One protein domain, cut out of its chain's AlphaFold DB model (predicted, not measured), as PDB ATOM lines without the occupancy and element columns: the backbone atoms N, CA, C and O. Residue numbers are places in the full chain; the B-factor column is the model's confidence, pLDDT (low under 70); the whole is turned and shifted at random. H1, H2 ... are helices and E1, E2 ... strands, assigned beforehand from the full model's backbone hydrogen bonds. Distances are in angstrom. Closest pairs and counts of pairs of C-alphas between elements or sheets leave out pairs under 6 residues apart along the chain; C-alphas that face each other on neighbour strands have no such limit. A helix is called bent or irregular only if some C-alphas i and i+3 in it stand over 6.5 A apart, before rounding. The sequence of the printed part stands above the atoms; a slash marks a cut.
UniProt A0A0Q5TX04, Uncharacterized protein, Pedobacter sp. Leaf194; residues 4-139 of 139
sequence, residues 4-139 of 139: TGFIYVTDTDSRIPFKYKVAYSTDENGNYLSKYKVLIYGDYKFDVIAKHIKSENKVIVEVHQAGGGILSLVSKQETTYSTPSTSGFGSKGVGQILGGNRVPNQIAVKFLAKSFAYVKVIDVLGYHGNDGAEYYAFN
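AT A GLANCE: This is residues 4 to 139 of the 139 residues of an uncharacterized protein of Pedobacter sp. Leaf194 (UniProt A0A0Q5TX04). One long antiparallel sheet of ten strands is curled and folded back on itself into a flattened, nearly closed barrel, with E2, E3, E4, E5 and E6 as one wall and E10, E9, E8 and E7 as the other. The edge strands E6 and E7 come together at Thr 79 and Gly 90, E9 runs close to the middle, and the one short helix, H1, lies outside at the rim. The printed part has 136 residues, with named elements in the order E1 to E7, H1, E8 to E10; the sheet's order is E6 E5 E4 E3 E2 E1 E10 E9 E8 E7, and the class is mostly strand. The whole is compact, with a radius of gyration of the C-alphas of 14.4 A, and rounded, spanning 40 by 33 by 25 A.

IN THESE COORDINATES: E1, residues 4 to 9, begins at C-alpha 4 (87.985, 146.314, 47.458). E2, residues 14 to 26, is the longest strand at 35.4 A and bends by 58 degrees at residue 17. E3 is residues 32 to 40, 26.0 A; E4 residues 43 to 53, 30.7 A; E5 residues 58 to 65, 23.4 A; E6 residues 73 to 80, 20.9 A; and E7 residues 89 to 91. H1, residues 94 to 102, is irregular, with C-alphas 98 and 101 9.4 A apart. E8 is residues 107 to 111; E9, residues 119 to 129, 27.3 A, bends by 59 degrees at residue 122. E10, residues 132 to 138, ends at C-alpha 138 (89.174, 145.585, 53.875).

HOW THE PARTS SIT: The twisted sheet is a folded sheet, bent back on itself into two leaves: E6 E5 E4 E3 E2 E1 E10 face E8 E7, with E9 as the hinge. E1 to E6 form a meander, each strand the antiparallel neighbour of the one before, and so do E8, E9 and E10. Pairing along E2 is staggered, with E1 over residues 14 to 19, N 16 to O 7 at 2.9 A, and with E3 over residues 19 to 26, N 23 to O 35 at 2.8 A. Between the neighbour strands E1 and E10, antiparallel, N 8 and O 135 are within hydrogen-bond range at 2.8 A; between the neighbour strands E8 and E7, also antiparallel, N 89 and O 109 are within hydrogen-bond range at 2.8 A. Across the fold, the closest C-alphas of E6 and E9, Ser 75 and Gly 126, are 5.9 A apart; those of E6 and E7, Thr 79 and Gly 90, 5.5 A. H1 is only just on the sheet, with 5 pairs of C-alphas within 10 A, and only grazes it with residues 95 to 102; 3 of its 5 O i to N i+4 pairs are within hydrogen-bond range.

THE WHOLE: The C-alphas farthest apart, Thr 12 and Glu 28, are 41.7 A apart. The printed part has no cut and no long link. The mean pLDDT of the printed part is 92.4, with residues 68 to 70 and 128 to 131 under 70.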
ATOM      1  N   THR A   4      87.295 147.600  47.652       97.44
ATOM      2  CA  THR A   4      87.985 146.314  47.458       97.44
ATOM      3  C   THR A   4      88.651 145.827  48.738       97.44
ATOM      4  O   THR A   4      89.055 146.620  49.584       97.44
ATOM      5  N   GLY A   5      88.791 144.516  48.862       97.31
ATOM      6  CA  GLY A   5      89.515 143.852  49.940       97.31
ATOM      7  C   GLY A   5      90.052 142.509  49.460       97.31
ATOM      8  O   GLY A   5      90.028 142.224  48.258       97.31
ATOM      9  N   PHE A   6      90.537 141.687  50.380       96.81
ATOM     10  CA  PHE A   6      90.956 140.323  50.074       96.81
ATOM     11  C   PHE A   6      90.696 139.364  51.235       96.81
ATOM     12  O   PHE A   6      90.702 139.752  52.401       96.81
ATOM     13  N   ILE A   7      90.486 138.097  50.891       94.88
ATOM     14  CA  ILE A   7      90.517 136.974  51.822       94.88
ATOM     15  C   ILE A   7      91.948 136.461  51.868       94.88
ATOM     16  O   ILE A   7      92.521 136.169  50.820       94.88
ATOM     17  N   TYR A   8      92.519 136.354  53.057       94.19
ATOM     18  CA  TYR A   8      93.768 135.654  53.296       94.19
ATOM     19  C   TYR A   8      93.473 134.239  53.786       94.19
ATOM     20  O   TYR A   8      92.858 134.079  54.840       94.19
ATOM     21  N   VAL A   9      93.911 133.237  53.026       92.31
ATOM     22  CA  VAL A   9      93.724 131.817  53.346       92.31
ATOM     23  C   VAL A   9      95.039 131.280  53.898       92.31
ATOM     24  O   VAL A   9      96.032 131.214  53.174       92.31
ATOM     25  N   THR A  10      95.054 130.927  55.183       89.00
ATOM     26  CA  THR A  10      96.292 130.543  55.889       89.00
ATOM     27  C   THR A  10      96.964 129.298  55.315       89.00
ATOM     28  O   THR A  10      98.181 129.305  55.147       89.00
ATOM     29  N   ASP A  11      96.191 128.279  54.946       87.50
ATOM     30  CA  ASP A  11      96.720 126.989  54.479       87.50
ATOM     31  C   ASP A  11      97.490 127.076  53.159       87.50
ATOM     32  O   ASP A  11      98.437 126.328  52.923       87.50
ATOM     33  N   THR A  12      97.103 128.013  52.296       90.50
ATOM     34  CA  THR A  12      97.678 128.177  50.953       90.50
ATOM     35  C   THR A  12      98.489 129.461  50.804       90.50
ATOM     36  O   THR A  12      98.958 129.754  49.705       90.50
ATOM     37  N   ASP A  13      98.603 130.263  51.870       89.81
ATOM     38  CA  ASP A  13      99.167 131.625  51.860       89.81
ATOM     39  C   ASP A  13      98.595 132.509  50.726       89.81
ATOM     40  O   ASP A  13      99.251 133.412  50.202       89.81
ATOM     41  N   SER A  14      97.359 132.226  50.308       91.62
ATOM     42  CA  SER A  14      96.732 132.844  49.140       91.62
ATOM     43  C   SER A  14      95.922 134.078  49.510       91.62
ATOM     44  O   SER A  14      95.361 134.189  50.602       91.62
ATOM     45  N   ARG A  15      95.824 135.013  48.556       94.44
ATOM     46  CA  ARG A  15      94.994 136.218  48.664       94.44
ATOM     47  C   ARG A  15      93.933 136.227  47.577       94.44
ATOM     48  O   ARG A  15      94.252 136.388  46.403       94.44
ATOM     49  N   ILE A  16      92.674 136.095  47.975       94.62
ATOM     50  CA  ILE A  16      91.533 136.088  47.057       94.62
ATOM     51  C   ILE A  16      90.896 137.481  47.072       94.62
ATOM     52  O   ILE A  16      90.348 137.878  48.101       94.62
ATOM     53  N   PRO A  17      90.954 138.256  45.978       96.81
ATOM     54  CA  PRO A  17      90.386 139.595  45.960       96.81
ATOM     55  C   PRO A  17      88.853 139.553  46.010       96.81
ATOM     56  O   PRO A  17      88.211 138.732  45.354       96.81
ATOM     57  N   PHE A  18      88.258 140.508  46.719       96.75
ATOM     58  CA  PHE A  18      86.813 140.724  46.724       96.75
ATOM     59  C   PHE A  18      86.459 142.199  46.535       96.75
ATOM     60  O   PHE A  18      87.260 143.110  46.764       96.75
ATOM     61  N   LYS A  19      85.215 142.441  46.126       97.69
ATOM     62  CA  LYS A  19      84.590 143.766  46.114       97.69
ATOM     63  C   LYS A  19      83.566 143.844  47.230       97.69
ATOM     64  O   LYS A  19      82.976 142.836  47.595       97.69
ATOM     65  N   TYR A  20      83.304 145.034  47.748       97.19
ATOM     66  CA  TYR A  20      82.235 145.211  48.720       97.19
ATOM     67  C   TYR A  20      81.554 146.569  48.604       97.19
ATOM     68  O   TYR A  20      82.092 147.533  48.051       97.19
ATOM     69  N   LYS A  21      80.340 146.634  49.144       96.81
ATOM     70  CA  LYS A  21      79.604 147.878  49.383       96.81
ATOM     71  C   LYS A  21      79.306 147.984  50.866       96.81
ATOM     72  O   LYS A  21      79.014 146.970  51.488       96.81
ATOM     73  N   VAL A  22      79.359 149.195  51.404       96.50
ATOM     74  CA  VAL A  22      79.052 149.462  52.810       96.50
ATOM     75  C   VAL A  22      77.807 150.335  52.925       96.50
ATOM     76  O   VAL A  22      77.634 151.278  52.149       96.50
ATOM     77  N   ALA A  23      76.945 150.006  53.879       96.62
ATOM     78  CA  ALA A  23      75.795 150.799  54.285       96.62
ATOM     79  C   ALA A  23      75.858 151.067  55.791       96.62
ATOM     80  O   ALA A  23      76.329 150.228  56.560       96.62
ATOM     81  N   TYR A  24      75.364 152.232  56.197       96.88
ATOM     82  CA  TYR A  24      75.376 152.687  57.583       96.88
ATOM     83  C   TYR A  24      73.948 152.878  58.071       96.88
ATOM     84  O   TYR A  24      73.116 153.425  57.348       96.88
ATOM     85  N   SER A  25      73.662 152.421  59.284       97.50
ATOM     86  CA  SER A  25      72.346 152.568  59.907       97.50
ATOM     87  C   SER A  25      72.461 152.542  61.425       97.50
ATOM     88  O   SER A  25      73.487 152.138  61.962       97.50
ATOM     89  N   THR A  26      71.387 152.885  62.120       97.62
ATOM     90  CA  THR A  26      71.263 152.680  63.566       97.62
ATOM     91  C   THR A  26      70.212 151.601  63.815       97.62
ATOM     92  O   THR A  26      69.237 151.539  63.065       97.62
ATOM     93  N   ASP A  27      70.423 150.719  64.793       95.50
ATOM     94  CA  ASP A  27      69.392 149.760  65.213       95.50
ATOM     95  C   ASP A  27      68.392 150.377  66.209       95.50
ATOM     96  O   ASP A  27      68.530 151.525  66.633       95.50
ATOM     97  N   GLU A  28      67.372 149.606  66.585       94.94
ATOM     98  CA  GLU A  28      66.321 150.020  67.529       94.94
ATOM     99  C   GLU A  28      66.862 150.345  68.932       94.94
ATOM    100  O   GLU A  28      66.247 151.107  69.672       94.94
ATOM    101  N   ASN A  29      68.042 149.820  69.278       95.81
ATOM    102  CA  ASN A  29      68.719 150.061  70.551       95.81
ATOM    103  C   ASN A  29      69.694 151.251  70.483       95.81
ATOM    104  O   ASN A  29      70.429 151.503  71.437       95.81
ATOM    105  N   GLY A  30      69.742 151.976  69.360       96.19
ATOM    106  CA  GLY A  30      70.645 153.109  69.175       96.19
ATOM    107  C   GLY A  30      72.088 152.724  68.828       96.19
ATOM    108  O   GLY A  30      72.955 153.600  68.807       96.19
ATOM    109  N   ASN A  31      72.376 151.450  68.537       97.88
ATOM    110  CA  ASN A  31      73.717 151.018  68.147       97.88
ATOM    111  C   ASN A  31      73.997 151.380  66.693       97.88
ATOM    112  O   ASN A  31      73.161 151.191  65.808       97.88
ATOM    113  N   TYR A  32      75.219 151.827  66.425       98.31
ATOM    114  CA  TYR A  32      75.639 152.166  65.072       98.31
ATOM    115  C   TYR A  32      76.082 150.910  64.324       98.31
ATOM    116  O   TYR A  32      76.947 150.166  64.787       98.31
ATOM    117  N   LEU A  33      75.520 150.694  63.140       98.31
ATOM    118  CA  LEU A  33      75.777 149.544  62.287       98.31
ATOM    119  C   LEU A  33      76.504 149.968  61.014       98.31
ATOM    120  O   LEU A  33      76.111 150.920  60.343       98.31
ATOM    121  N   SER A  34      77.537 149.212  60.658       98.00
ATOM    122  CA  SER A  34      78.215 149.281  59.362       98.00
ATOM    123  C   SER A  34      78.112 147.910  58.703       98.00
ATOM    124  O   SER A  34      78.718 146.949  59.173       98.00
ATOM    125  N   LYS A  35      77.296 147.806  57.653       97.00
ATOM    126  CA  LYS A  35      76.971 146.549  56.968       97.00
ATOM    127  C   LYS A  35      77.684 146.486  55.629       97.00
ATOM    128  O   LYS A  35      77.511 147.371  54.795       97.00
ATOM    129  N   TYR A  36      78.461 145.438  55.425       96.62
ATOM    130  CA  TYR A  36      79.300 145.211  54.263       96.62
ATOM    131  C   TYR A  36      78.729 144.056  53.462       96.62
ATOM    132  O   TYR A  36      78.735 142.928  53.935       96.62
ATOM    133  N   LYS A  37      78.303 144.324  52.232       95.81
ATOM    134  CA  LYS A  37      77.925 143.285  51.277       95.81
ATOM    135  C   LYS A  37      79.156 142.878  50.478       95.81
ATOM    136  O   LYS A  37      79.620 143.682  49.664       95.81
ATOM    137  N   VAL A  38      79.683 141.676  50.706       95.62
ATOM    138  CA  VAL A  38      80.914 141.170  50.077       95.62
ATOM    139  C   VAL A  38      80.588 140.351  48.831       95.62
ATOM    140  O   VAL A  38      79.753 139.444  48.858       95.62
ATOM    141  N   LEU A  39      81.265 140.682  47.730       95.19
ATOM    142  CA  LEU A  39      81.147 140.017  46.442       95.19
ATOM    143  C   LEU A  39      82.484 139.422  46.000       95.19
ATOM    144  O   LEU A  39      83.479 140.141  45.880       95.19
ATOM    145  N   ILE A  40      82.481 138.134  45.675       93.62
ATOM    146  CA  ILE A  40      83.643 137.395  45.171       93.62
ATOM    147  C   ILE A  40      83.309 136.943  43.755       93.62
ATOM    148  O   ILE A  40      82.264 136.340  43.533       93.62
ATOM    149  N   TYR A  41      84.151 137.306  42.788       92.88
ATOM    150  CA  TYR A  41      83.905 137.065  41.356       92.88
ATOM    151  C   TYR A  41      82.542 137.576  40.840       92.88
ATOM    152  O   TYR A  41      82.022 137.085  39.849       92.88
ATOM    153  N   GLY A  42      81.978 138.601  41.491       90.44
ATOM    154  CA  GLY A  42      80.683 139.196  41.128       90.44
ATOM    155  C   GLY A  42      79.488 138.619  41.887       90.44
ATOM    156  O   GLY A  42      78.451 139.278  41.955       90.44
ATOM    157  N   ASP A  43      79.655 137.476  42.547       93.06
ATOM    158  CA  ASP A  43      78.618 136.851  43.359       93.06
ATOM    159  C   ASP A  43      78.634 137.397  44.778       93.06
ATOM    160  O   ASP A  43      79.684 137.477  45.412       93.06
ATOM    161  N   TYR A  44      77.462 137.695  45.327       92.75
ATOM    162  CA  TYR A  44      77.308 137.986  46.748       92.75
ATOM    163  C   TYR A  44      77.512 136.707  47.570       92.75
ATOM    164  O   TYR A  44      76.783 135.733  47.384       92.75
ATOM    165  N   LYS A  45      78.519 136.710  48.451       92.31
ATOM    166  CA  LYS A  45      78.904 135.525  49.234       92.31
ATOM    167  C   LYS A  45      78.697 135.690  50.733       92.31
ATOM    168  O   LYS A  45      78.295 134.727  51.377       92.31
ATOM    169  N   PHE A  46      78.932 136.886  51.273       92.38
ATOM    170  CA  PHE A  46      78.854 137.128  52.713       92.38
ATOM    171  C   PHE A  46      78.391 138.547  53.029       92.38
ATOM    172  O   PHE A  46      78.654 139.478  52.258       92.38
ATOM    173  N   ASP A  47      77.766 138.711  54.191       94.38
ATOM    174  CA  ASP A  47      77.660 140.001  54.864       94.38
ATOM    175  C   ASP A  47      78.657 140.079  56.016       94.38
ATOM    176  O   ASP A  47      78.834 139.120  56.762       94.38
ATOM    177  N   VAL A  48      79.270 141.246  56.195       95.94
ATOM    178  CA  VAL A  48      80.020 141.572  57.411       95.94
ATOM    179  C   VAL A  48      79.334 142.734  58.110       95.94
ATOM    180  O   VAL A  48      79.113 143.786  57.514       95.94
ATOM    181  N   ILE A  49      78.960 142.553  59.369       96.88
ATOM    182  CA  ILE A  49      78.204 143.534  60.144       96.88
ATOM    183  C   ILE A  49      79.056 143.964  61.326       96.88
ATOM    184  O   ILE A  49      79.305 143.180  62.234       96.88
ATOM    185  N   ALA A  50      79.473 145.227  61.337       98.25
ATOM    186  CA  ALA A  50      80.109 145.835  62.495       98.25
ATOM    187  C   ALA A  50      79.082 146.645  63.289       98.25
ATOM    188  O   ALA A  50      78.527 147.624  62.784       98.25
ATOM    189  N   LYS A  51      78.846 146.237  64.533       98.50
ATOM    190  CA  LYS A  51      77.969 146.893  65.498       98.50
ATOM    191  C   LYS A  51      78.802 147.590  66.563       98.50
ATOM    192  O   LYS A  51      79.553 146.941  67.285       98.50
ATOM    193  N   HIS A  52      78.631 148.897  66.682       98.56
ATOM    194  CA  HIS A  52      79.247 149.707  67.719       98.56
ATOM    195  C   HIS A  52      78.222 150.040  68.812       98.56
ATOM    196  O   HIS A  52      77.275 150.796  68.587       98.56
ATOM    197  N   ILE A  53      78.452 149.474  69.996       98.25
ATOM    198  CA  ILE A  53      77.677 149.698  71.215       98.25
ATOM    199  C   ILE A  53      78.404 150.777  72.019       98.25
ATOM    200  O   ILE A  53      79.352 150.504  72.761       98.25
ATOM    201  N   LYS A  54      77.998 152.033  71.817       96.50
ATOM    202  CA  LYS A  54      78.714 153.200  72.354       96.50
ATOM    203  C   LYS A  54      78.694 153.265  73.883       96.50
ATOM    204  O   LYS A  54      79.676 153.691  74.475       96.50
ATOM    205  N   SER A  55      77.611 152.820  74.519       96.50
ATOM    206  CA  SER A  55      77.481 152.759  75.984       96.50
ATOM    207  C   SER A  55      78.488 151.816  76.647       96.50
ATOM    208  O   SER A  55      78.813 152.002  77.814       96.50
ATOM    209  N   GLU A  56      78.991 150.826  75.909       97.94
ATOM    210  CA  GLU A  56      79.915 149.801  76.406       97.94
ATOM    211  C   GLU A  56      81.348 149.989  75.885       97.94
ATOM    212  O   GLU A  56      82.218 149.166  76.161       97.94
ATOM    213  N   ASN A  57      81.601 151.034  75.088       98.00
ATOM    214  CA  ASN A  57      82.840 151.196  74.324       98.00
ATOM    215  C   ASN A  57      83.250 149.914  73.570       98.00
ATOM    216  O   ASN A  57      84.420 149.515  73.555       98.00
ATOM    217  N   LYS A  58      82.265 149.242  72.962       98.31
ATOM    218  CA  LYS A  58      82.411 147.898  72.398       98.31
ATOM    219  C   LYS A  58      82.045 147.865  70.923       98.31
ATOM    220  O   LYS A  58      81.048 148.445  70.497       98.31
ATOM    221  N   VAL A  59      82.836 147.140  70.140       98.62
ATOM    222  CA  VAL A  59      82.558 146.840  68.736       98.62
ATOM    223  C   VAL A  59      82.489 145.333  68.559       98.62
ATOM    224  O   VAL A  59      83.388 144.610  68.979       98.62
ATOM    225  N   ILE A  60      81.422 144.868  67.922       98.50
ATOM    226  CA  ILE A  60      81.211 143.472  67.549       98.50
ATOM    227  C   ILE A  60      81.198 143.411  66.026       98.50
ATOM    228  O   ILE A  60      80.495 144.199  65.397       98.50
ATOM    229  N   VAL A  61      81.958 142.496  65.435       98.25
ATOM    230  CA  VAL A  61      81.968 142.240  63.995       98.25
ATOM    231  C   VAL A  61      81.519 140.808  63.755       98.25
ATOM    232  O   VAL A  61      82.137 139.867  64.246       98.25
ATOM    233  N   GLU A  62      80.434 140.651  63.009       96.44
ATOM    234  CA  GLU A  62      79.844 139.361  62.659       96.44
ATOM    235  C   GLU A  62      79.976 139.129  61.155       96.44
ATOM    236  O   GLU A  62      79.790 140.051  60.358       96.44
ATOM    237  N   VAL A  63      80.302 137.899  60.769       95.50
ATOM    238  CA  VAL A  63      80.340 137.452  59.377       95.50
ATOM    239  C   VAL A  63      79.197 136.473  59.171       95.50
ATOM    240  O   VAL A  63      79.071 135.496  59.906       95.50
ATOM    241  N   HIS A  64      78.394 136.713  58.143       94.12
ATOM    242  CA  HIS A  64      77.260 135.883  57.768       94.12
ATOM    243  C   HIS A  64      77.398 135.381  56.339       94.12
ATOM    244  O   HIS A  64      77.754 136.143  55.443       94.12
ATOM    245  N   GLN A  65      77.053 134.121  56.097       91.75
ATOM    246  CA  GLN A  65      76.911 133.595  54.745       91.75
ATOM    247  C   GLN A  65      75.683 134.192  54.049       91.75
ATOM    248  O   GLN A  65      74.592 134.269  54.619       91.75
ATOM    249  N   ALA A  66      75.855 134.603  52.794       86.12
ATOM    250  CA  ALA A  66      74.775 135.131  51.974       86.12
ATOM    251  C   ALA A  66      73.627 134.119  51.845       86.12
ATOM    252  O   ALA A  66      73.847 132.939  51.581       86.12
ATOM    253  N   GLY A  67      72.390 134.599  51.990       75.00
ATOM    254  CA  GLY A  67      71.178 133.798  51.794       75.00
ATOM    255  C   GLY A  67      70.781 132.903  52.971       75.00
ATOM    256  O   GLY A  67      69.672 132.373  52.961       75.00
ATOM    257  N   GLY A  68      71.618 132.762  54.004       62.97
ATOM    258  CA  GLY A  68      71.233 132.068  55.228       62.97
ATOM    259  C   GLY A  68      70.653 133.052  56.248       62.97
ATOM    260  O   GLY A  68      71.223 134.115  56.490       62.97
ATOM    261  N   GLY A  69      69.507 132.714  56.838       64.12
ATOM    262  CA  GLY A  69      68.877 133.491  57.910       64.12
ATOM    263  C   GLY A  69      69.696 133.487  59.209       64.12
ATOM    264  O   GLY A  69      70.916 133.563  59.196       64.12
ATOM    265  N   ILE A  70      69.045 133.352  60.363       57.00
ATOM    266  CA  ILE A  70      69.704 133.453  61.683       57.00
ATOM    267  C   ILE A  70      70.841 132.430  61.927       57.00
ATOM    268  O   ILE A  70      71.667 132.633  62.810       57.00
ATOM    269  N   LEU A  71      70.910 131.356  61.130       72.12
ATOM    270  CA  LEU A  71      71.932 130.303  61.207       72.12
ATOM    271  C   LEU A  71      73.146 130.538  60.295       72.12
ATOM    272  O   LEU A  71      74.041 129.702  60.249       72.12
ATOM    273  N   SER A  72      73.197 131.649  59.556       89.56
ATOM    274  CA  SER A  72      74.307 131.943  58.639       89.56
ATOM    275  C   SER A  72      75.562 132.477  59.308       89.56
ATOM    276  O   SER A  72      76.514 132.795  58.598       89.56
ATOM    277  N   LEU A  73      75.560 132.634  60.635       92.38
ATOM    278  CA  LEU A  73      76.696 133.173  61.366       92.38
ATOM    279  C   LEU A  73      77.913 132.261  61.168       92.38
ATOM    280  O   LEU A  73      77.964 131.147  61.679       92.38
ATOM    281  N   VAL A  74      78.890 132.773  60.432       91.69
ATOM    282  CA  VAL A  74      80.178 132.128  60.176       91.69
ATOM    283  C   VAL A  74      81.120 132.408  61.337       91.69
ATOM    284  O   VAL A  74      81.768 131.503  61.857       91.69
ATOM    285  N   SER A  75      81.183 133.668  61.765       93.94
ATOM    286  CA  SER A  75      82.030 134.074  62.877       93.94
ATOM    287  C   SER A  75      81.543 135.337  63.556       93.94
ATOM    288  O   SER A  75      80.811 136.152  62.994       93.94
ATOM    289  N   LYS A  76      82.000 135.499  64.795       95.75
ATOM    290  CA  LYS A  76      81.759 136.672  65.618       95.75
ATOM    291  C   LYS A  76      83.037 137.038  66.347       95.75
ATOM    292  O   LYS A  76      83.593 136.217  67.071       95.75
ATOM    293  N   GLN A  77      83.476 138.272  66.164       97.31
ATOM    294  CA  GLN A  77      84.639 138.846  66.821       97.31
ATOM    295  C   GLN A  77      84.232 140.099  67.582       97.31
ATOM    296  O   GLN A  77      83.299 140.803  67.195       97.31
ATOM    297  N   GLU A  78      84.935 140.405  68.662       97.94
ATOM    298  CA  GLU A  78      84.670 141.602  69.447       97.94
ATOM    299  C   GLU A  78      85.952 142.271  69.919       97.94
ATOM    300  O   GLU A  78      86.986 141.636  70.108       97.94
ATOM    301  N   THR A  79      85.873 143.586  70.088       98.38
ATOM    302  CA  THR A  79      86.938 144.401  70.660       98.38
ATOM    303  C   THR A  79      86.336 145.558  71.442       98.38
ATOM    304  O   THR A  79      85.227 146.017  71.159       98.38
ATOM    305  N   THR A  80      87.086 146.065  72.408       98.25
ATOM    306  CA  THR A  80      86.738 147.257  73.183       98.25
ATOM    307  C   THR A  80      87.771 148.356  72.967       98.25
ATOM    308  O   THR A  80      88.814 148.139  72.343       98.25
ATOM    309  N   TYR A  81      87.465 149.558  73.448       97.56
ATOM    310  CA  TYR A  81      88.388 150.686  73.454       97.56
ATOM    311  C   TYR A  81      88.245 151.490  74.752       97.56
ATOM    312  O   TYR A  81      87.168 151.575  75.333       97.56
ATOM    313  N   SER A  82      89.338 152.091  75.219       96.25
ATOM    314  CA  SER A  82      89.329 152.959  76.406       96.25
ATOM    315  C   SER A  82      89.034 154.417  76.052       96.25
ATOM    316  O   SER A  82      88.308 155.107  76.761       96.25
ATOM    317  N   THR A  83      89.589 154.902  74.941       95.06
ATOM    318  CA  THR A  83      89.378 156.263  74.434       95.06
ATOM    319  C   THR A  83      89.155 156.199  72.925       95.06
ATOM    320  O   THR A  83      89.981 155.614  72.220       95.06
ATOM    321  N   PRO A  84      88.053 156.762  72.398       94.25
ATOM    322  CA  PRO A  84      87.770 156.688  70.974       94.25
ATOM    323  C   PRO A  84      88.800 157.490  70.167       94.25
ATOM    324  O   PRO A  84      89.145 158.620  70.512       94.25
ATOM    325  N   SER A  85      89.289 156.911  69.069       94.75
ATOM    326  CA  SER A  85      90.213 157.578  68.148       94.75
ATOM    327  C   SER A  85      90.042 157.078  66.713       94.75
ATOM    328  O   SER A  85      89.561 155.976  66.470       94.75
ATOM    329  N   THR A  86      90.455 157.864  65.723       95.88
ATOM    330  CA  THR A  86      90.419 157.434  64.313       95.88
ATOM    331  C   THR A  86      91.529 156.439  63.952       95.88
ATOM    332  O   THR A  86      91.593 155.982  62.809       95.88
ATOM    333  N   SER A  87      92.411 156.116  64.899       96.94
ATOM    334  CA  SER A  87      93.429 155.080  64.744       96.94
ATOM    335  C   SER A  87      92.791 153.688  64.765       96.94
ATOM    336  O   SER A  87      91.729 153.484  65.352       96.94
ATOM    337  N   GLY A  88      93.437 152.726  64.102       96.56
ATOM    338  CA  GLY A  88      93.007 151.329  64.140       96.56
ATOM    339  C   GLY A  88      93.180 150.718  65.530       96.56
ATOM    340  O   GLY A  88      94.189 150.967  66.186       96.56
ATOM    341  N   PHE A  89      92.212 149.915  65.960       97.75
ATOM    342  CA  PHE A  89      92.240 149.155  67.209       97.75
ATOM    343  C   PHE A  89      91.611 147.772  67.014       97.75
ATOM    344  O   PHE A  89      90.854 147.552  66.067       97.75
ATOM    345  N   GLY A  90      91.944 146.831  67.893       96.44
ATOM    346  CA  GLY A  90      91.531 145.438  67.769       96.44
ATOM    347  C   GLY A  90      92.496 144.485  68.462       96.44
ATOM    348  O   GLY A  90      93.306 144.906  69.291       96.44
ATOM    349  N   SER A  91      92.433 143.206  68.098       95.38
ATOM    350  CA  SER A  91      93.289 142.164  68.657       95.38
ATOM    351  C   SER A  91      93.986 141.354  67.568       95.38
ATOM    352  O   SER A  91      93.436 141.018  66.514       95.38
ATOM    353  N   LYS A  92      95.243 141.021  67.858       91.44
ATOM    354  CA  LYS A  92      96.011 140.064  67.069       91.44
ATOM    355  C   LYS A  92      95.497 138.664  67.391       91.44
ATOM    356  O   LYS A  92      95.354 138.324  68.563       91.44
ATOM    357  N   GLY A  93      95.229 137.867  66.363       86.88
ATOM    358  CA  GLY A  93      94.893 136.454  66.534       86.88
ATOM    359  C   GLY A  93      96.130 135.573  66.634       86.88
ATOM    360  O   GLY A  93      97.238 135.997  66.294       86.88
ATOM    361  N   VAL A  94      95.922 134.305  66.996       84.31
ATOM    362  CA  VAL A  94      96.978 133.273  67.000       84.31
ATOM    363  C   VAL A  94      97.658 133.162  65.629       84.31
ATOM    364  O   VAL A  94      98.877 133.018  65.559       84.31
ATOM    365  N   GLY A  95      96.906 133.326  64.534       82.38
ATOM    366  CA  GLY A  95      97.466 133.290  63.182       82.38
ATOM    367  C   GLY A  95      98.541 134.349  62.936       82.38
ATOM    368  O   GLY A  95      99.554 134.043  62.319       82.38
ATOM    369  N   GLN A  96      98.391 135.563  63.472       84.38
ATOM    370  CA  GLN A  96      99.417 136.602  63.333       84.38
ATOM    371  C   GLN A  96     100.607 136.381  64.277       84.38
ATOM    372  O   GLN A  96     101.730 136.741  63.934       84.38
ATOM    373  N   ILE A  97     100.391 135.750  65.437       82.38
ATOM    374  CA  ILE A  97     101.479 135.364  66.352       82.38
ATOM    375  C   ILE A  97     102.410 134.348  65.677       82.38
ATOM    376  O   ILE A  97     103.626 134.476  65.774       82.38
ATOM    377  N   LEU A  98     101.843 133.369  64.966       83.06
ATOM    378  CA  LEU A  98     102.607 132.298  64.318       83.06
ATOM    379  C   LEU A  98     103.089 132.672  62.911       83.06
ATOM    380  O   LEU A  98     104.196 132.322  62.511       83.06
ATOM    381  N   GLY A  99     102.256 133.379  62.147       83.25
ATOM    382  CA  GLY A  99     102.514 133.722  60.752       83.25
ATOM    383  C   GLY A  99     103.176 135.082  60.540       83.25
ATOM    384  O   GLY A  99     103.590 135.364  59.417       83.25
ATOM    385  N   GLY A 100     103.289 135.917  61.579       86.94
ATOM    386  CA  GLY A 100     103.829 137.275  61.508       86.94
ATOM    387  C   GLY A 100     102.898 138.274  60.807       86.94
ATOM    388  O   GLY A 100     101.730 138.000  60.544       86.94
ATOM    389  N   ASN A 101     103.438 139.445  60.451       86.69
ATOM    390  CA  ASN A 101     102.677 140.585  59.903       86.69
ATOM    391  C   ASN A 101     102.014 140.341  58.531       86.69
ATOM    392  O   ASN A 101     101.298 141.213  58.045       86.69
ATOM    393  N   ARG A 102     102.257 139.196  57.880       86.62
ATOM    394  CA  ARG A 102     101.563 138.834  56.631       86.62
ATOM    395  C   ARG A 102     100.119 138.387  56.867       86.62
ATOM    396  O   ARG A 102      99.318 138.490  55.941       86.62
ATOM    397  N   VAL A 103      99.807 137.915  58.077       92.06
ATOM    398  CA  VAL A 103      98.466 137.471  58.466       92.06
ATOM    399  C   VAL A 103      97.696 138.671  59.026       92.06
ATOM    400  O   VAL A 103      98.215 139.355  59.919       92.06
ATOM    401  N   PRO A 104      96.479 138.956  58.534       95.38
ATOM    402  CA  PRO A 104      95.639 140.008  59.097       95.38
ATOM    403  C   PRO A 104      95.334 139.796  60.587       95.38
ATOM    404  O   PRO A 104      95.512 138.706  61.139       95.38
ATOM    405  N   ASN A 105      94.869 140.848  61.259       95.38
ATOM    406  CA  ASN A 105      94.435 140.727  62.650       95.38
ATOM    407  C   ASN A 105      93.167 139.860  62.751       95.38
ATOM    408  O   ASN A 105      92.381 139.778  61.810       95.38
ATOM    409  N   GLN A 106      92.925 139.247  63.916       95.56
ATOM    410  CA  GLN A 106      91.674 138.515  64.153       95.56
ATOM    411  C   GLN A 106      90.473 139.463  64.154       95.56
ATOM    412  O   GLN A 106      89.398 139.114  63.677       95.56
ATOM    413  N   ILE A 107      90.671 140.676  64.659       97.81
ATOM    414  CA  ILE A 107      89.765 141.799  64.463       97.81
ATOM    415  C   ILE A 107      90.586 143.081  64.455       97.81
ATOM    416  O   ILE A 107      91.429 143.293  65.325       97.81
ATOM    417  N   ALA A 108      90.323 143.948  63.488       97.94
ATOM    418  CA  ALA A 108      90.794 145.321  63.488       97.94
ATOM    419  C   ALA A 108      89.717 146.232  62.907       97.94
ATOM    420  O   ALA A 108      89.131 145.952  61.862       97.94
ATOM    421  N   VAL A 109      89.462 147.344  63.583       98.38
ATOM    422  CA  VAL A 109      88.469 148.347  63.203       98.38
ATOM    423  C   VAL A 109      89.037 149.746  63.426       98.38
ATOM    424  O   VAL A 109      90.014 149.926  64.146       98.38
ATOM    425  N   LYS A 110      88.426 150.766  62.825       98.00
ATOM    426  CA  LYS A 110      88.693 152.174  63.157       98.00
ATOM    427  C   LYS A 110      87.430 153.006  63.076       98.00
ATOM    428  O   LYS A 110      86.554 152.712  62.268       98.00
ATOM    429  N   PHE A 111      87.344 154.087  63.839       98.19
ATOM    430  CA  PHE A 111      86.249 155.037  63.656       98.19
ATOM    431  C   PHE A 111      86.384 155.803  62.336       98.19
ATOM    432  O   PHE A 111      87.478 156.211  61.947       98.19
ATOM    433  N   LEU A 112      85.258 156.010  61.647       95.00
ATOM    434  CA  LEU A 112      85.224 156.700  60.350       95.00
ATOM    435  C   LEU A 112      85.396 158.216  60.459       95.00
ATOM    436  O   LEU A 112      85.880 158.853  59.527       95.00
ATOM    437  N   ALA A 113      84.965 158.795  61.575       93.94
ATOM    438  CA  ALA A 113      84.949 160.232  61.791       93.94
ATOM    439  C   ALA A 113      85.086 160.558  63.281       93.94
ATOM    440  O   ALA A 113      84.897 159.698  64.140       93.94
ATOM    441  N   LYS A 114      85.333 161.838  63.580       92.81
ATOM    442  CA  LYS A 114      85.434 162.368  64.951       92.81
ATOM    443  C   LYS A 114      84.134 162.276  65.760       92.81
ATOM    444  O   LYS A 114      84.160 162.480  66.964       92.81
ATOM    445  N   SER A 115      83.000 161.976  65.120       93.69
ATOM    446  CA  SER A 115      81.751 161.666  65.827       93.69
ATOM    447  C   SER A 115      81.792 160.307  66.530       93.69
ATOM    448  O   SER A 115      80.970 160.054  67.412       93.69
ATOM    449  N   PHE A 116      82.724 159.432  66.125       95.19
ATOM    450  CA  PHE A 116      82.905 158.078  66.651       95.19
ATOM    451  C   PHE A 116      81.614 157.244  66.637       95.19
ATOM    452  O   PHE A 116      81.398 156.392  67.488       95.19
ATOM    453  N   ALA A 117      80.729 157.514  65.675       96.06
ATOM    454  CA  ALA A 117      79.475 156.788  65.515       96.06
ATOM    455  C   ALA A 117      79.727 155.446  64.821       96.06
ATOM    456  O   ALA A 117      79.592 154.384  65.422       96.06
ATOM    457  N   TYR A 118      80.173 155.503  63.569       97.38
ATOM    458  CA  TYR A 118      80.379 154.333  62.725       97.38
ATOM    459  C   TYR A 118      81.838 153.891  62.701       97.38
ATOM    460  O   TYR A 118      82.766 154.707  62.764       97.38
ATOM    461  N   VAL A 119      82.025 152.585  62.541       97.69
ATOM    462  CA  VAL A 119      83.333 151.946  62.442       97.69
ATOM    463  C   VAL A 119      83.549 151.388  61.045       97.69
ATOM    464  O   VAL A 119      82.639 150.871  60.406       97.69
ATOM    465  N   LYS A 120      84.786 151.476  60.573       97.69
ATOM    466  CA  LYS A 120      85.270 150.726  59.428       97.69
ATOM    467  C   LYS A 120      85.932 149.449  59.922       97.69
ATOM    468  O   LYS A 120      86.862 149.535  60.716       97.69
ATOM    469  N   VAL A 121      85.494 148.305  59.408       98.19
ATOM    470  CA  VAL A 121      86.245 147.047  59.504       98.19
ATOM    471  C   VAL A 121      87.509 147.166  58.660       98.19
ATOM    472  O   VAL A 121      87.441 147.636  57.523       98.19
ATOM    473  N   ILE A 122      88.644 146.807  59.254       97.94
ATOM    474  CA  ILE A 122      89.952 146.673  58.608       97.94
ATOM    475  C   ILE A 122      90.219 145.184  58.412       97.94
ATOM    476  O   ILE A 122      90.350 144.758  57.276       97.94
ATOM    477  N   ASP A 123      90.179 144.399  59.492       97.50
ATOM    478  CA  ASP A 123      90.371 142.949  59.459       97.50
ATOM    479  C   ASP A 123      89.286 142.254  60.289       97.50
ATOM    480  O   ASP A 123      88.857 142.777  61.324       97.50
ATOM    481  N   VAL A 124      88.874 141.058  59.877       97.31
ATOM    482  CA  VAL A 124      88.081 140.149  60.714       97.31
ATOM    483  C   VAL A 124      88.378 138.694  60.355       97.31
ATOM    484  O   VAL A 124      88.481 138.345  59.179       97.31
ATOM    485  N   LEU A 125      88.497 137.837  61.367       95.25
ATOM    486  CA  LEU A 125      88.534 136.390  61.193       95.25
ATOM    487  C   LEU A 125      87.183 135.920  60.647       95.25
ATOM    488  O   LEU A 125      86.146 136.095  61.290       95.25
ATOM    489  N   GLY A 126      87.218 135.349  59.452       90.44
ATOM    490  CA  GLY A 126      86.077 134.829  58.720       90.44
ATOM    491  C   GLY A 126      85.755 133.405  59.126       90.44
ATOM    492  O   GLY A 126      85.270 133.162  60.221       90.44
ATOM    493  N   TYR A 127      86.026 132.459  58.239       83.62
ATOM    494  CA  TYR A 127      85.842 131.043  58.510       83.62
ATOM    495  C   TYR A 127      87.065 130.433  59.211       83.62
ATOM    496  O   TYR A 127      88.208 130.770  58.907       83.62
ATOM    497  N   HIS A 128      86.826 129.516  60.148       66.06
ATOM    498  CA  HIS A 128      87.857 128.668  60.741       66.06
ATOM    499  C   HIS A 128      87.330 127.233  60.750       66.06
ATOM    500  O   HIS A 128      86.512 126.877  61.599       66.06
ATOM    501  N   GLY A 129      87.738 126.444  59.760       61.81
ATOM    502  CA  GLY A 129      87.335 125.046  59.618       61.81
ATOM    503  C   GLY A 129      88.526 124.138  59.349       61.81
ATOM    504  O   GLY A 129      89.668 124.506  59.612       61.81
ATOM    505  N   ASN A 130      88.251 122.942  58.827       60.44
ATOM    506  CA  ASN A 130      89.276 121.918  58.600       60.44
ATOM    507  C   ASN A 130      90.335 122.329  57.559       60.44
ATOM    508  O   ASN A 130      91.451 121.827  57.626       60.44
ATOM    509  N   ASP A 131      89.994 123.258  56.660       62.91
ATOM    510  CA  ASP A 131      90.846 123.760  55.567       62.91
ATOM    511  C   ASP A 131      91.524 125.105  55.918       62.91
ATOM    512  O   ASP A 131      91.791 125.946  55.051       62.91
ATOM    513  N   GLY A 132      91.730 125.343  57.217       77.31
ATOM    514  CA  GLY A 132      92.461 126.495  57.731       77.31
ATOM    515  C   GLY A 132      91.599 127.677  58.164       77.31
ATOM    516  O   GLY A 132      90.365 127.669  58.149       77.31
ATOM    517  N   ALA A 133      92.282 128.730  58.615       88.50
ATOM    518  CA  ALA A 133      91.677 130.015  58.953       88.50
ATOM    519  C   ALA A 133      91.655 130.958  57.740       88.50
ATOM    520  O   ALA A 133      92.683 131.161  57.080       88.50
ATOM    521  N   GLU A 134      90.516 131.606  57.519       93.38
ATOM    522  CA  GLU A 134      90.338 132.695  56.565       93.38
ATOM    523  C   GLU A 134      90.230 134.039  57.286       93.38
ATOM    524  O   GLU A 134      89.458 134.194  58.231       93.38
ATOM    525  N   TYR A 135      90.946 135.049  56.799       95.00
ATOM    526  CA  TYR A 135      90.851 136.418  57.305       95.00
ATOM    527  C   TYR A 135      90.366 137.351  56.204       95.00
ATOM    528  O   TYR A 135      90.903 137.337  55.099       95.00
ATOM    529  N   TYR A 136      89.389 138.199  56.500       96.00
ATOM    530  CA  TYR A 136      88.872 139.189  55.563       96.00
ATOM    531  C   TYR A 136      89.476 140.556  55.864       96.00
ATOM    532  O   TYR A 136      89.195 141.142  56.908       96.00
ATOM    533  N   ALA A 137      90.291 141.057  54.937       96.94
ATOM    534  CA  ALA A 137      90.947 142.356  55.020       96.94
ATOM    535  C   ALA A 137      90.294 143.360  54.053       96.94
ATOM    536  O   ALA A 137      90.114 143.083  52.864       96.94
ATOM    537  N   PHE A 138      89.936 144.538  54.558       97.44
ATOM    538  CA  PHE A 138      89.174 145.585  53.875       97.44
ATOM    539  C   PHE A 138      90.026 146.849  53.700       97.44
ATOM    540  O   PHE A 138      90.575 147.370  54.674       97.44
ATOM    541  N   ASN A 139      90.086 147.392  52.475       93.06
ATOM    542  CA  ASN A 139      90.907 148.571  52.155       93.06
ATOM    543  C   ASN A 139      90.209 149.904  52.406       93.06
ATOM    544  O   ASN A 139      88.998 150.074  52.127       93.06
TER     545      ASN A 139